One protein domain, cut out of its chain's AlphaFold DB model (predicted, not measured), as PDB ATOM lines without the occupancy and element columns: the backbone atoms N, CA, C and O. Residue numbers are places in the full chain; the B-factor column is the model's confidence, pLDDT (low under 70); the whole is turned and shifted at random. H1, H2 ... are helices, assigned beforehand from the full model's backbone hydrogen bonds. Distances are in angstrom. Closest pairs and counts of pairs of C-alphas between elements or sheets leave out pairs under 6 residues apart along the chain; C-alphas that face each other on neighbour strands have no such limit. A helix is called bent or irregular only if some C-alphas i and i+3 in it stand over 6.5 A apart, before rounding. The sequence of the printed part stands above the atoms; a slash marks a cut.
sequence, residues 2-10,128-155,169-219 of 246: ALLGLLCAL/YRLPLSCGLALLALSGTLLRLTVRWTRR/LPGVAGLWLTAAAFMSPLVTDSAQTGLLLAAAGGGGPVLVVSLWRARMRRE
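AT A GLANCE: This is residues 2 to 10, 128 to 155 and 169 to 219 of the 246 residues of an uncharacterized protein of Streptomyces eurocidicus (UniProt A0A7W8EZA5). Four helices lie side by side in one uneven row, H1, H2, H3, H4, each running opposite ways to its neighbour. Short H1 covers part of H2 at one end of the row, and H4 folds back from H3 at the other, its residues 208 to 218 sticking out with Glu 219. The printed part has 88 residues with four named helices and no named strand, all helix in class. It is only just compact, close to loose, with a radius of gyration of the C-alphas of 14.3 A and spans of 44 by 30 by 19 A.

HOW THE PARTS SIT: H1, residues 2 to 10, touches residues 138 to 149 alone of H2, residues 129 to 153, at a shallow tilt of 26 degrees; the closest C-alphas are those of Gly 5 and Ser 142, 4.3 A apart. H2 touches H3, residues 169 to 187, at a shallow tilt of 14 degrees, closest at C-alphas 133 and 182, 4.4 A apart. H3 and H4, residues 191 to 218, form a helical hairpin at a shallow tilt of 21 degrees. Residues 177 to 185 touch 191 to 202 there, the closest C-alphas being those of Ser 184 and Gly 194, 5.2 A apart. H1 is apart from H3 and H4, and H2 from H4. Every O i to N i+4 pair is within hydrogen-bond range in H1 and H2, against 13 of 15 in H3 and 21 of 24 in H4.

IN THESE COORDINATES: H1 begins at C-alpha 2, (10.774, 32.524, -44.632). H2 is 36.1 A long and H3 26.5 A. H3 is only just irregular, C-alphas 182 and 185 being 6.8 A apart. H4, 37.2 A long, has a kink of 35 degrees near residue 204 and ends at C-alpha 218, (12.098, 46.222, -20.426).

THE WHOLE: The farthest C-alphas, of Tyr 128 and Glu 219, are 46.0 A apart. Residues 11 to 127 and 156 to 168 are not printed, with C-alpha gaps of 18.4 A and 17.4 A. The link from H3 to H4 is tight. Mean pLDDT of the printed part is 80.6; residues 189 to 207, 210 and 218 to 219 are under 70.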
ATOM      1  N   ALA A   2      10.414  33.584 -45.593       87.75
ATOM      2  CA  ALA A   2      10.774  32.524 -44.632       87.75
ATOM      3  C   ALA A   2      11.391  31.276 -45.288       87.75
ATOM      4  O   ALA A   2      12.463  30.854 -44.877       87.75
ATOM      5  N   LEU A   3      10.751  30.730 -46.332       92.38
ATOM      6  CA  LEU A   3      11.251  29.548 -47.048       92.38
ATOM      7  C   LEU A   3      12.632  29.788 -47.670       92.38
ATOM      8  O   LEU A   3      13.517  28.956 -47.524       92.38
ATOM      9  N   LEU A   4      12.838  30.952 -48.294       93.12
ATOM     10  CA  LEU A   4      14.137  31.336 -48.852       93.12
ATOM     11  C   LEU A   4      15.203  31.481 -47.757       93.12
ATOM     12  O   LEU A   4      16.302  30.964 -47.904       93.12
ATOM     13  N   GLY A   5      14.871  32.139 -46.640       90.38
ATOM     14  CA  GLY A   5      15.776  32.261 -45.497       90.38
ATOM     15  C   GLY A   5      16.154  30.900 -44.909       90.38
ATOM     16  O   GLY A   5      17.327  30.657 -44.651       90.38
ATOM     17  N   LEU A   6      15.185  29.993 -44.764       95.06
ATOM     18  CA  LEU A   6      15.418  28.628 -44.294       95.06
ATOM     19  C   LEU A   6      16.285  27.829 -45.277       95.06
ATOM     20  O   LEU A   6      17.247  27.196 -44.858       95.06
ATOM     21  N   LEU A   7      15.995  27.908 -46.578       96.75
ATOM     22  CA  LEU A   7      16.786  27.254 -47.620       96.75
ATOM     23  C   LEU A   7      18.241  27.744 -47.606       96.75
ATOM     24  O   LEU A   7      19.161  26.931 -47.579       96.75
ATOM     25  N   CYS A   8      18.464  29.062 -47.553       94.00
ATOM     26  CA  CYS A   8      19.807  29.632 -47.437       94.00
ATOM     27  C   CYS A   8      20.525  29.167 -46.161       94.00
ATOM     28  O   CYS A   8      21.726  28.906 -46.212       94.00
ATOM     29  N   ALA A   9      19.812  29.034 -45.036       94.19
ATOM     30  CA  ALA A   9      20.382  28.525 -43.790       94.19
ATOM     31  C   ALA A   9      20.803  27.051 -43.910       94.19
ATOM     32  O   ALA A   9      21.883  26.692 -43.449       94.19
ATOM     33  N   LEU A  10      19.998  26.210 -44.569       97.06
ATOM     34  CA  LEU A  10      20.331  24.801 -44.808       97.06
ATOM     35  C   LEU A  10      21.537  24.649 -45.741       97.06
ATOM     36  O   LEU A  10      22.447  23.882 -45.435       97.06
ATOM     37  N   TYR A 128      39.457  25.735 -49.048       89.94
ATOM     38  CA  TYR A 128      38.348  25.941 -48.112       89.94
ATOM     39  C   TYR A 128      37.892  27.406 -48.000       89.94
ATOM     40  O   TYR A 128      36.809  27.647 -47.467       89.94
ATOM     41  N   ARG A 129      38.686  28.393 -48.455       89.12
ATOM     42  CA  ARG A 129      38.389  29.821 -48.222       89.12
ATOM     43  C   ARG A 129      37.111  30.260 -48.933       89.12
ATOM     44  O   ARG A 129      36.240  30.847 -48.304       89.12
ATOM     45  N   LEU A 130      36.969  29.916 -50.214       90.31
ATOM     46  CA  LEU A 130      35.789  30.258 -51.010       90.31
ATOM     47  C   LEU A 130      34.487  29.635 -50.464       90.31
ATOM     48  O   LEU A 130      33.545  30.390 -50.218       90.31
ATOM     49  N   PRO A 131      34.392  28.310 -50.213       92.88
ATOM     50  CA  PRO A 131      33.182  27.738 -49.629       92.88
ATOM     51  C   PRO A 131      32.904  28.291 -48.226       92.88
ATOM     52  O   PRO A 131      31.747  28.533 -47.896       92.88
ATOM     53  N   LEU A 132      33.935  28.581 -47.425       92.06
ATOM     54  CA  LEU A 132      33.763  29.238 -46.128       92.06
ATOM     55  C   LEU A 132      33.151  30.642 -46.274       92.06
ATOM     56  O   LEU A 132      32.165  30.939 -45.598       92.06
ATOM     57  N   SER A 133      33.671  31.478 -47.177       89.62
ATOM     58  CA  SER A 133      33.114  32.803 -47.493       89.62
ATOM     59  C   SER A 133      31.659  32.721 -47.950       89.62
ATOM     60  O   SER A 133      30.810  33.450 -47.437       89.62
ATOM     61  N   CYS A 134      31.346  31.805 -48.871       93.25
ATOM     62  CA  CYS A 134      29.980  31.590 -49.350       93.25
ATOM     63  C   CYS A 134      29.049  31.122 -48.223       93.25
ATOM     64  O   CYS A 134      27.949  31.652 -48.070       93.25
ATOM     65  N   GLY A 135      29.494  30.167 -47.403       93.38
ATOM     66  CA  GLY A 135      28.732  29.651 -46.269       93.38
ATOM     67  C   GLY A 135      28.404  30.742 -45.248       93.38
ATOM     68  O   GLY A 135      27.249  30.861 -44.836       93.38
ATOM     69  N   LEU A 136      29.378  31.585 -44.892       91.00
ATOM     70  CA  LEU A 136      29.187  32.704 -43.962       91.00
ATOM     71  C   LEU A 136      28.283  33.804 -44.537       91.00
ATOM     72  O   LEU A 136      27.417  34.315 -43.826       91.00
ATOM     73  N   ALA A 137      28.436  34.143 -45.819       90.81
ATOM     74  CA  ALA A 137      27.570  35.107 -46.495       90.81
ATOM     75  C   ALA A 137      26.106  34.631 -46.515       90.81
ATOM     76  O   ALA A 137      25.199  35.377 -46.145       90.81
ATOM     77  N   LEU A 138      25.871  33.361 -46.863       93.19
ATOM     78  CA  LEU A 138      24.537  32.753 -46.831       93.19
ATOM     79  C   LEU A 138      23.956  32.704 -45.412       93.19
ATOM     80  O   LEU A 138      22.753  32.918 -45.229       93.19
ATOM     81  N   LEU A 139      24.793  32.476 -44.396       92.19
ATOM     82  CA  LEU A 139      24.369  32.513 -42.997       92.19
ATOM     83  C   LEU A 139      23.898  33.918 -42.593       92.19
ATOM     84  O   LEU A 139      22.820  34.074 -42.021       92.19
ATOM     85  N   ALA A 140      24.664  34.956 -42.937       90.00
ATOM     86  CA  ALA A 140      24.300  36.343 -42.654       90.00
ATOM     87  C   ALA A 140      23.016  36.765 -43.395       90.00
ATOM     88  O   ALA A 140      22.119  37.393 -42.815       90.00
ATOM     89  N   LEU A 141      22.891  36.361 -44.661       91.00
ATOM     90  CA  LEU A 141      21.715  36.627 -45.482       91.00
ATOM     91  C   LEU A 141      20.468  35.927 -44.925       91.00
ATOM     92  O   LEU A 141      19.430  36.570 -44.747       91.00
ATOM     93  N   SER A 142      20.567  34.638 -44.588       92.25
ATOM     94  CA  SER A 142      19.456  33.871 -44.006       92.25
ATOM     95  C   SER A 142      18.972  34.478 -42.690       92.25
ATOM     96  O   SER A 142      17.770  34.689 -42.521       92.25
ATOM     97  N   GLY A 143      19.891  34.865 -41.798       89.38
ATOM     98  CA  GLY A 143      19.560  35.550 -40.548       89.38
ATOM     99  C   GLY A 143      18.809  36.864 -40.781       89.38
ATOM    100  O   GLY A 143      17.824  37.150 -40.096       89.38
ATOM    101  N   THR A 144      19.210  37.633 -41.797       88.88
ATOM    102  CA  THR A 144      18.532  38.881 -42.182       88.88
ATOM    103  C   THR A 144      17.114  38.613 -42.695       88.88
ATOM    104  O   THR A 144      16.161  39.240 -42.226       88.88
ATOM    105  N   LEU A 145      16.942  37.648 -43.604       89.31
ATOM    106  CA  LEU A 145      15.640  37.288 -44.180       89.31
ATOM    107  C   LEU A 145      14.670  36.726 -43.133       89.31
ATOM    108  O   LEU A 145      13.490  37.093 -43.110       89.31
ATOM    109  N   LEU A 146      15.157  35.863 -42.239       89.75
ATOM    110  CA  LEU A 146      14.362  35.305 -41.147       89.75
ATOM    111  C   LEU A 146      13.959  36.397 -40.154       89.75
ATOM    112  O   LEU A 146      12.787  36.483 -39.785       89.75
ATOM    113  N   ARG A 147      14.884  37.292 -39.784       87.75
ATOM    114  CA  ARG A 147      14.593  38.430 -38.900       87.75
ATOM    115  C   ARG A 147      13.538  39.359 -39.490       87.75
ATOM    116  O   ARG A 147      12.638  39.784 -38.765       87.75
ATOM    117  N   LEU A 148      13.636  39.670 -40.783       87.62
ATOM    118  CA  LEU A 148      12.613  40.440 -41.487       87.62
ATOM    119  C   LEU A 148      11.279  39.699 -41.424       87.62
ATOM    120  O   LEU A 148      10.299  40.271 -40.964       87.62
ATOM    121  N   THR A 149      11.251  38.412 -41.767       88.88
ATOM    122  CA  THR A 149      10.003  37.638 -41.759       88.88
ATOM    123  C   THR A 149       9.344  37.613 -40.374       88.88
ATOM    124  O   THR A 149       8.158  37.901 -40.268       88.88
ATOM    125  N   VAL A 150      10.105  37.386 -39.298       88.62
ATOM    126  CA  VAL A 150       9.593  37.432 -37.913       88.62
ATOM    127  C   VAL A 150       9.074  38.823 -37.540       88.62
ATOM    128  O   VAL A 150       8.056  38.951 -36.861       88.62
ATOM    129  N   ARG A 151       9.760  39.890 -37.964       86.50
ATOM    130  CA  ARG A 151       9.308  41.265 -37.710       86.50
ATOM    131  C   ARG A 151       8.002  41.568 -38.441       86.50
ATOM    132  O   ARG A 151       7.163  42.272 -37.888       86.50
ATOM    133  N   TRP A 152       7.844  41.045 -39.652       85.56
ATOM    134  CA  TRP A 152       6.622  41.174 -40.437       85.56
ATOM    135  C   TRP A 152       5.460  40.394 -39.817       85.56
ATOM    136  O   TRP A 152       4.375  40.948 -39.694       85.56
ATOM    137  N   THR A 153       5.679  39.159 -39.353       88.12
ATOM    138  CA  THR A 153       4.608  38.337 -38.758       88.12
ATOM    139  C   THR A 153       4.188  38.792 -37.364       88.12
ATOM    140  O   THR A 153       3.035  38.625 -36.989       88.12
ATOM    141  N   ARG A 154       5.092  39.400 -36.585       87.06
ATOM    142  CA  ARG A 154       4.789  39.944 -35.244       87.06
ATOM    143  C   ARG A 154       4.241  41.371 -35.261       87.06
ATOM    144  O   ARG A 154       4.139  42.003 -34.209       87.06
ATOM    145  N   ARG A 155       3.956  41.920 -36.439       81.69
ATOM    146  CA  ARG A 155       3.468  43.288 -36.569       81.69
ATOM    147  C   ARG A 155       1.968  43.344 -36.234       81.69
ATOM    148  O   ARG A 155       1.208  42.560 -36.792       81.69
ATOM    149  N   LEU A 169      17.100  50.621 -43.562       85.06
ATOM    150  CA  LEU A 169      18.137  50.482 -42.543       85.06
ATOM    151  C   LEU A 169      18.506  49.008 -42.254       85.06
ATOM    152  O   LEU A 169      19.694  48.690 -42.282       85.06
ATOM    153  N   PRO A 170      17.556  48.074 -42.019       82.38
ATOM    154  CA  PRO A 170      17.902  46.666 -41.828       82.38
ATOM    155  C   PRO A 170      18.361  45.980 -43.118       82.38
ATOM    156  O   PRO A 170      19.187  45.076 -43.036       82.38
ATOM    157  N   GLY A 171      17.866  46.399 -44.289       83.50
ATOM    158  CA  GLY A 171      18.334  45.880 -45.576       83.50
ATOM    159  C   GLY A 171      19.806  46.214 -45.825       83.50
ATOM    160  O   GLY A 171      20.608  45.320 -46.079       83.50
ATOM    161  N   VAL A 172      20.176  47.485 -45.653       87.31
ATOM    162  CA  VAL A 172      21.558  47.974 -45.765       87.31
ATOM    163  C   VAL A 172      22.446  47.311 -44.715       87.31
ATOM    164  O   VAL A 172      23.521  46.824 -45.053       87.31
ATOM    165  N   ALA A 173      21.994  47.214 -43.461       85.94
ATOM    166  CA  ALA A 173      22.752  46.525 -42.416       85.94
ATOM    167  C   ALA A 173      22.981  45.037 -42.744       85.94
ATOM    168  O   ALA A 173      24.088  44.536 -42.568       85.94
ATOM    169  N   GLY A 174      21.964  44.334 -43.251       85.69
ATOM    170  CA  GLY A 174      22.088  42.937 -43.672       85.69
ATOM    171  C   GLY A 174      23.029  42.750 -44.862       85.69
ATOM    172  O   GLY A 174      23.826  41.811 -44.876       85.69
ATOM    173  N   LEU A 175      22.992  43.672 -45.829       88.75
ATOM    174  CA  LEU A 175      23.907  43.680 -46.970       88.75
ATOM    175  C   LEU A 175      25.360  43.875 -46.517       88.75
ATOM    176  O   LEU A 175      26.228  43.100 -46.913       88.75
ATOM    177  N   TRP A 176      25.615  44.849 -45.640       89.19
ATOM    178  CA  TRP A 176      26.943  45.080 -45.066       89.19
ATOM    179  C   TRP A 176      27.451  43.876 -44.275       89.19
ATOM    180  O   TRP A 176      28.601  43.479 -44.448       89.19
ATOM    181  N   LEU A 177      26.597  43.253 -43.457       85.31
ATOM    182  CA  LEU A 177      26.952  42.033 -42.728       85.31
ATOM    183  C   LEU A 177      27.305  40.884 -43.677       85.31
ATOM    184  O   LEU A 177      28.274  40.171 -43.438       85.31
ATOM    185  N   THR A 178      26.554  40.726 -44.767       86.56
ATOM    186  CA  THR A 178      26.802  39.691 -45.780       86.56
ATOM    187  C   THR A 178      28.125  39.936 -46.508       86.56
ATOM    188  O   THR A 178      28.926  39.014 -46.648       86.56
ATOM    189  N   ALA A 179      28.396  41.181 -46.912       87.06
ATOM    190  CA  ALA A 179      29.652  41.561 -47.554       87.06
ATOM    191  C   ALA A 179      30.858  41.367 -46.617       87.06
ATOM    192  O   ALA A 179      31.867  40.792 -47.020       87.06
ATOM    193  N   ALA A 180      30.742  41.777 -45.351       85.75
ATOM    194  CA  ALA A 180      31.790  41.580 -44.352       85.75
ATOM    195  C   ALA A 180      32.054  40.088 -44.079       85.75
ATOM    196  O   ALA A 180      33.208  39.662 -44.025       85.75
ATOM    197  N   ALA A 181      30.992  39.284 -43.964       84.69
ATOM    198  CA  ALA A 181      31.083  37.837 -43.787       84.69
ATOM    199  C   ALA A 181      31.763  37.145 -44.981       84.69
ATOM    200  O   ALA A 181      32.570  36.238 -44.784       84.69
ATOM    201  N   PHE A 182      31.487  37.602 -46.204       88.81
ATOM    202  CA  PHE A 182      32.117  37.088 -47.420       88.81
ATOM    203  C   PHE A 182      33.605  37.454 -47.515       88.81
ATOM    204  O   PHE A 182      34.438  36.602 -47.831       88.81
ATOM    205  N   MET A 183      33.946  38.713 -47.234       85.31
ATOM    206  CA  MET A 183      35.317  39.216 -47.364       85.31
ATOM    207  C   MET A 183      36.256  38.695 -46.275       85.31
ATOM    208  O   MET A 183      37.457  38.586 -46.512       85.31
ATOM    209  N   SER A 184      35.736  38.353 -45.092       81.25
ATOM    210  CA  SER A 184      36.566  37.971 -43.947       81.25
ATOM    211  C   SER A 184      37.535  36.810 -44.252       81.25
ATOM    212  O   SER A 184      38.740  37.023 -44.101       81.25
ATOM    213  N   PRO A 185      37.102  35.645 -44.774       82.38
ATOM    214  CA  PRO A 185      38.019  34.536 -45.060       82.38
ATOM    215  C   PRO A 185      39.003  34.791 -46.207       82.38
ATOM    216  O   PRO A 185      39.984  34.063 -46.337       82.38
ATOM    217  N   LEU A 186      38.746  35.795 -47.052       82.88
ATOM    218  CA  LEU A 186      39.619  36.140 -48.176       82.88
ATOM    219  C   LEU A 186      40.803  37.003 -47.733       82.88
ATOM    220  O   LEU A 186      41.885  36.881 -48.299       82.88
ATOM    221  N   VAL A 187      40.603  37.850 -46.720       79.69
ATOM    222  CA  VAL A 187      41.616  38.810 -46.254       79.69
ATOM    223  C   VAL A 187      42.429  38.263 -45.079       79.69
ATOM    224  O   VAL A 187      43.580  38.646 -44.899       79.69
ATOM    225  N   THR A 188      41.867  37.361 -44.271       74.44
ATOM    226  CA  THR A 188      42.575  36.814 -43.106       74.44
ATOM    227  C   THR A 188      43.267  35.496 -43.429       74.44
ATOM    228  O   THR A 188      42.609  34.535 -43.817       74.44
ATOM    229  N   ASP A 189      44.566  35.398 -43.143       66.69
ATOM    230  CA  ASP A 189      45.328  34.140 -43.251       66.69
ATOM    231  C   ASP A 189      44.961  33.093 -42.187       66.69
ATOM    232  O   ASP A 189      45.407  31.946 -42.234       66.69
ATOM    233  N   SER A 190      44.121  33.479 -41.228       64.81
ATOM    234  CA  SER A 190      43.687  32.656 -40.109       64.81
ATOM    235  C   SER A 190      42.164  32.689 -39.990       64.81
ATOM    236  O   SER A 190      41.543  33.742 -39.830       64.81
ATOM    237  N   ALA A 191      41.552  31.504 -40.009       61.28
ATOM    238  CA  ALA A 191      40.110  31.360 -39.854       61.28
ATOM    239  C   ALA A 191      39.602  31.795 -38.471       61.28
ATOM    240  O   ALA A 191      38.458  32.226 -38.356       61.28
ATOM    241  N   GLN A 192      40.440  31.705 -37.433       65.56
ATOM    242  CA  GLN A 192      40.110  32.214 -36.100       65.56
ATOM    243  C   GLN A 192      40.074  33.740 -36.089       65.56
ATOM    244  O   GLN A 192      39.144  34.316 -35.534       65.56
ATOM    245  N   THR A 193      41.026  34.398 -36.753       64.19
ATOM    246  CA  THR A 193      41.048  35.864 -36.844       64.19
ATOM    247  C   THR A 193      39.863  36.363 -37.664       64.19
ATOM    248  O   THR A 193      39.239  37.346 -37.281       64.19
ATOM    249  N   GLY A 194      39.487  35.646 -38.729       59.03
ATOM    250  CA  GLY A 194      38.286  35.943 -39.509       59.03
ATOM    251  C   GLY A 194      36.993  35.824 -38.696       59.03
ATOM    252  O   GLY A 194      36.189  36.754 -38.676       59.03
ATOM    253  N   LEU A 195      36.823  34.732 -37.940       63.34
ATOM    254  CA  LEU A 195      35.676  34.550 -37.040       63.34
ATOM    255  C   LEU A 195      35.631  35.603 -35.930       63.34
ATOM    256  O   LEU A 195      34.559  36.126 -35.635       63.34
ATOM    257  N   LEU A 196      36.780  35.949 -35.345       66.31
ATOM    258  CA  LEU A 196      36.876  36.991 -34.325       66.31
ATOM    259  C   LEU A 196      36.579  38.376 -34.899       66.31
ATOM    260  O   LEU A 196      35.883  39.144 -34.252       66.31
ATOM    261  N   LEU A 197      37.017  38.689 -36.119       63.72
ATOM    262  CA  LEU A 197      36.682  39.941 -36.801       63.72
ATOM    263  C   LEU A 197      35.205  40.006 -37.193       63.72
ATOM    264  O   LEU A 197      34.586  41.055 -37.053       63.72
ATOM    265  N   ALA A 198      34.603  38.899 -37.625       59.56
ATOM    266  CA  ALA A 198      33.168  38.842 -37.895       59.56
ATOM    267  C   ALA A 198      32.345  38.990 -36.599       59.56
ATOM    268  O   ALA A 198      31.364  39.739 -36.554       59.56
ATOM    269  N   ALA A 199      32.773  38.333 -35.518       62.25
ATOM    270  CA  ALA A 199      32.130  38.411 -34.210       62.25
ATOM    271  C   ALA A 199      32.308  39.790 -33.551       62.25
ATOM    272  O   ALA A 199      31.332  40.359 -33.067       62.25
ATOM    273  N   ALA A 200      33.514  40.356 -33.569       62.72
ATOM    274  CA  ALA A 200      33.833  41.644 -32.955       62.72
ATOM    275  C   ALA A 200      33.390  42.834 -33.821       62.72
ATOM    276  O   ALA A 200      32.855  43.804 -33.293       62.72
ATOM    277  N   GLY A 201      33.565  42.752 -35.141       56.00
ATOM    278  CA  GLY A 201      33.248  43.827 -36.084       56.00
ATOM    279  C   GLY A 201      31.775  43.891 -36.497       56.00
ATOM    280  O   GLY A 201      31.254  44.982 -36.706       56.00
ATOM    281  N   GLY A 202      31.079  42.750 -36.586       53.84
ATOM    282  CA  GLY A 202      29.668  42.696 -37.000       53.84
ATOM    283  C   GLY A 202      28.700  42.298 -35.885       53.84
ATOM    284  O   GLY A 202      27.636  42.900 -35.731       53.84
ATOM    285  N   GLY A 203      29.061  41.290 -35.087       53.91
ATOM    286  CA  GLY A 203      28.199  40.741 -34.035       53.91
ATOM    287  C   GLY A 203      28.121  41.613 -32.782       53.91
ATOM    288  O   GLY A 203      27.028  41.848 -32.270       53.91
ATOM    289  N   GLY A 204      29.260  42.127 -32.315       57.53
ATOM    290  CA  GLY A 204      29.388  42.895 -31.074       57.53
ATOM    291  C   GLY A 204      28.482  44.128 -31.028       57.53
ATOM    292  O   GLY A 204      27.605  44.192 -30.168       57.53
ATOM    293  N   PRO A 205      28.595  45.076 -31.973       60.34
ATOM    294  CA  PRO A 205      27.769  46.281 -31.971       60.34
ATOM    295  C   PRO A 205      26.282  45.964 -32.149       60.34
ATOM    296  O   PRO A 205      25.434  46.551 -31.480       60.34
ATOM    297  N   VAL A 206      25.939  44.994 -33.005       63.12
ATOM    298  CA  VAL A 206      24.540  44.620 -33.256       63.12
ATOM    299  C   VAL A 206      23.924  43.929 -32.042       63.12
ATOM    300  O   VAL A 206      22.785  44.243 -31.698       63.12
ATOM    301  N   LEU A 207      24.640  43.032 -31.359       60.41
ATOM    302  CA  LEU A 207      24.175  42.384 -30.129       60.41
ATOM    303  C   LEU A 207      24.091  43.377 -28.974       60.41
ATOM    304  O   LEU A 207      23.080  43.382 -28.281       60.41
ATOM    305  N   VAL A 208      25.079  44.260 -28.818       72.12
ATOM    306  CA  VAL A 208      25.066  45.327 -27.807       72.12
ATOM    307  C   VAL A 208      23.883  46.261 -28.034       72.12
ATOM    308  O   VAL A 208      23.112  46.487 -27.109       72.12
ATOM    309  N   VAL A 209      23.646  46.726 -29.264       73.56
ATOM    310  CA  VAL A 209      22.485  47.569 -29.589       73.56
ATOM    311  C   VAL A 209      21.175  46.801 -29.408       73.56
ATOM    312  O   VAL A 209      20.198  47.366 -28.922       73.56
ATOM    313  N   SER A 210      21.125  45.512 -29.748       69.44
ATOM    314  CA  SER A 210      19.923  44.683 -29.571       69.44
ATOM    315  C   SER A 210      19.596  44.455 -28.095       69.44
ATOM    316  O   SER A 210      18.444  44.626 -27.698       69.44
ATOM    317  N   LEU A 211      20.598  44.112 -27.282       77.06
ATOM    318  CA  LEU A 211      20.485  43.920 -25.836       77.06
ATOM    319  C   LEU A 211      20.174  45.238 -25.131       77.06
ATOM    320  O   LEU A 211      19.284  45.272 -24.287       77.06
ATOM    321  N   TRP A 212      20.826  46.333 -25.524       81.62
ATOM    322  CA  TRP A 212      20.544  47.671 -25.011       81.62
ATOM    323  C   TRP A 212      19.107  48.092 -25.321       81.62
ATOM    324  O   TRP A 212      18.368  48.507 -24.432       81.62
ATOM    325  N   ARG A 213      18.644  47.884 -26.557       77.06
ATOM    326  CA  ARG A 213      17.273  48.218 -26.963       77.06
ATOM    327  C   ARG A 213      16.231  47.299 -26.317       77.06
ATOM    328  O   ARG A 213      15.124  47.752 -26.033       77.06
ATOM    329  N   ALA A 214      16.565  46.033 -26.066       74.75
ATOM    330  CA  ALA A 214      15.727  45.113 -25.296       74.75
ATOM    331  C   ALA A 214      15.659  45.513 -23.815       74.75
ATOM    332  O   ALA A 214      14.581  45.464 -23.230       74.75
ATOM    333  N   ARG A 215      16.774  45.968 -23.229       78.44
ATOM    334  CA  ARG A 215      16.841  46.492 -21.859       78.44
ATOM    335  C   ARG A 215      16.028  47.778 -21.710       78.44
ATOM    336  O   ARG A 215      15.196  47.847 -20.821       78.44
ATOM    337  N   MET A 216      16.166  48.723 -22.641       74.62
ATOM    338  CA  MET A 216      15.396  49.977 -22.661       74.62
ATOM    339  C   MET A 216      13.887  49.750 -22.844       74.62
ATOM    340  O   MET A 216      13.082  50.511 -22.328       74.62
ATOM    341  N   ARG A 217      13.473  48.692 -23.560       73.62
ATOM    342  CA  ARG A 217      12.051  48.302 -23.664       73.62
ATOM    343  C   ARG A 217      11.527  47.566 -22.431       73.62
ATOM    344  O   ARG A 217      10.316  47.508 -22.248       73.62
ATOM    345  N   ARG A 218      12.421  46.950 -21.655       68.44
ATOM    346  CA  ARG A 218      12.098  46.222 -20.426       68.44
ATOM    347  C   ARG A 218      12.155  47.093 -19.187       68.44
ATOM    348  O   ARG A 218      11.714  46.603 -18.159       68.44
ATOM    349  N   GLU A 219      12.665  48.323 -19.249       61.50
ATOM    350  CA  GLU A 219      12.406  49.264 -18.167       61.50
ATOM    351  C   GLU A 219      10.904  49.563 -18.168       61.50
ATOM    352  O   GLU A 219      10.410  50.220 -19.092       61.50
TER     353      GLU A 219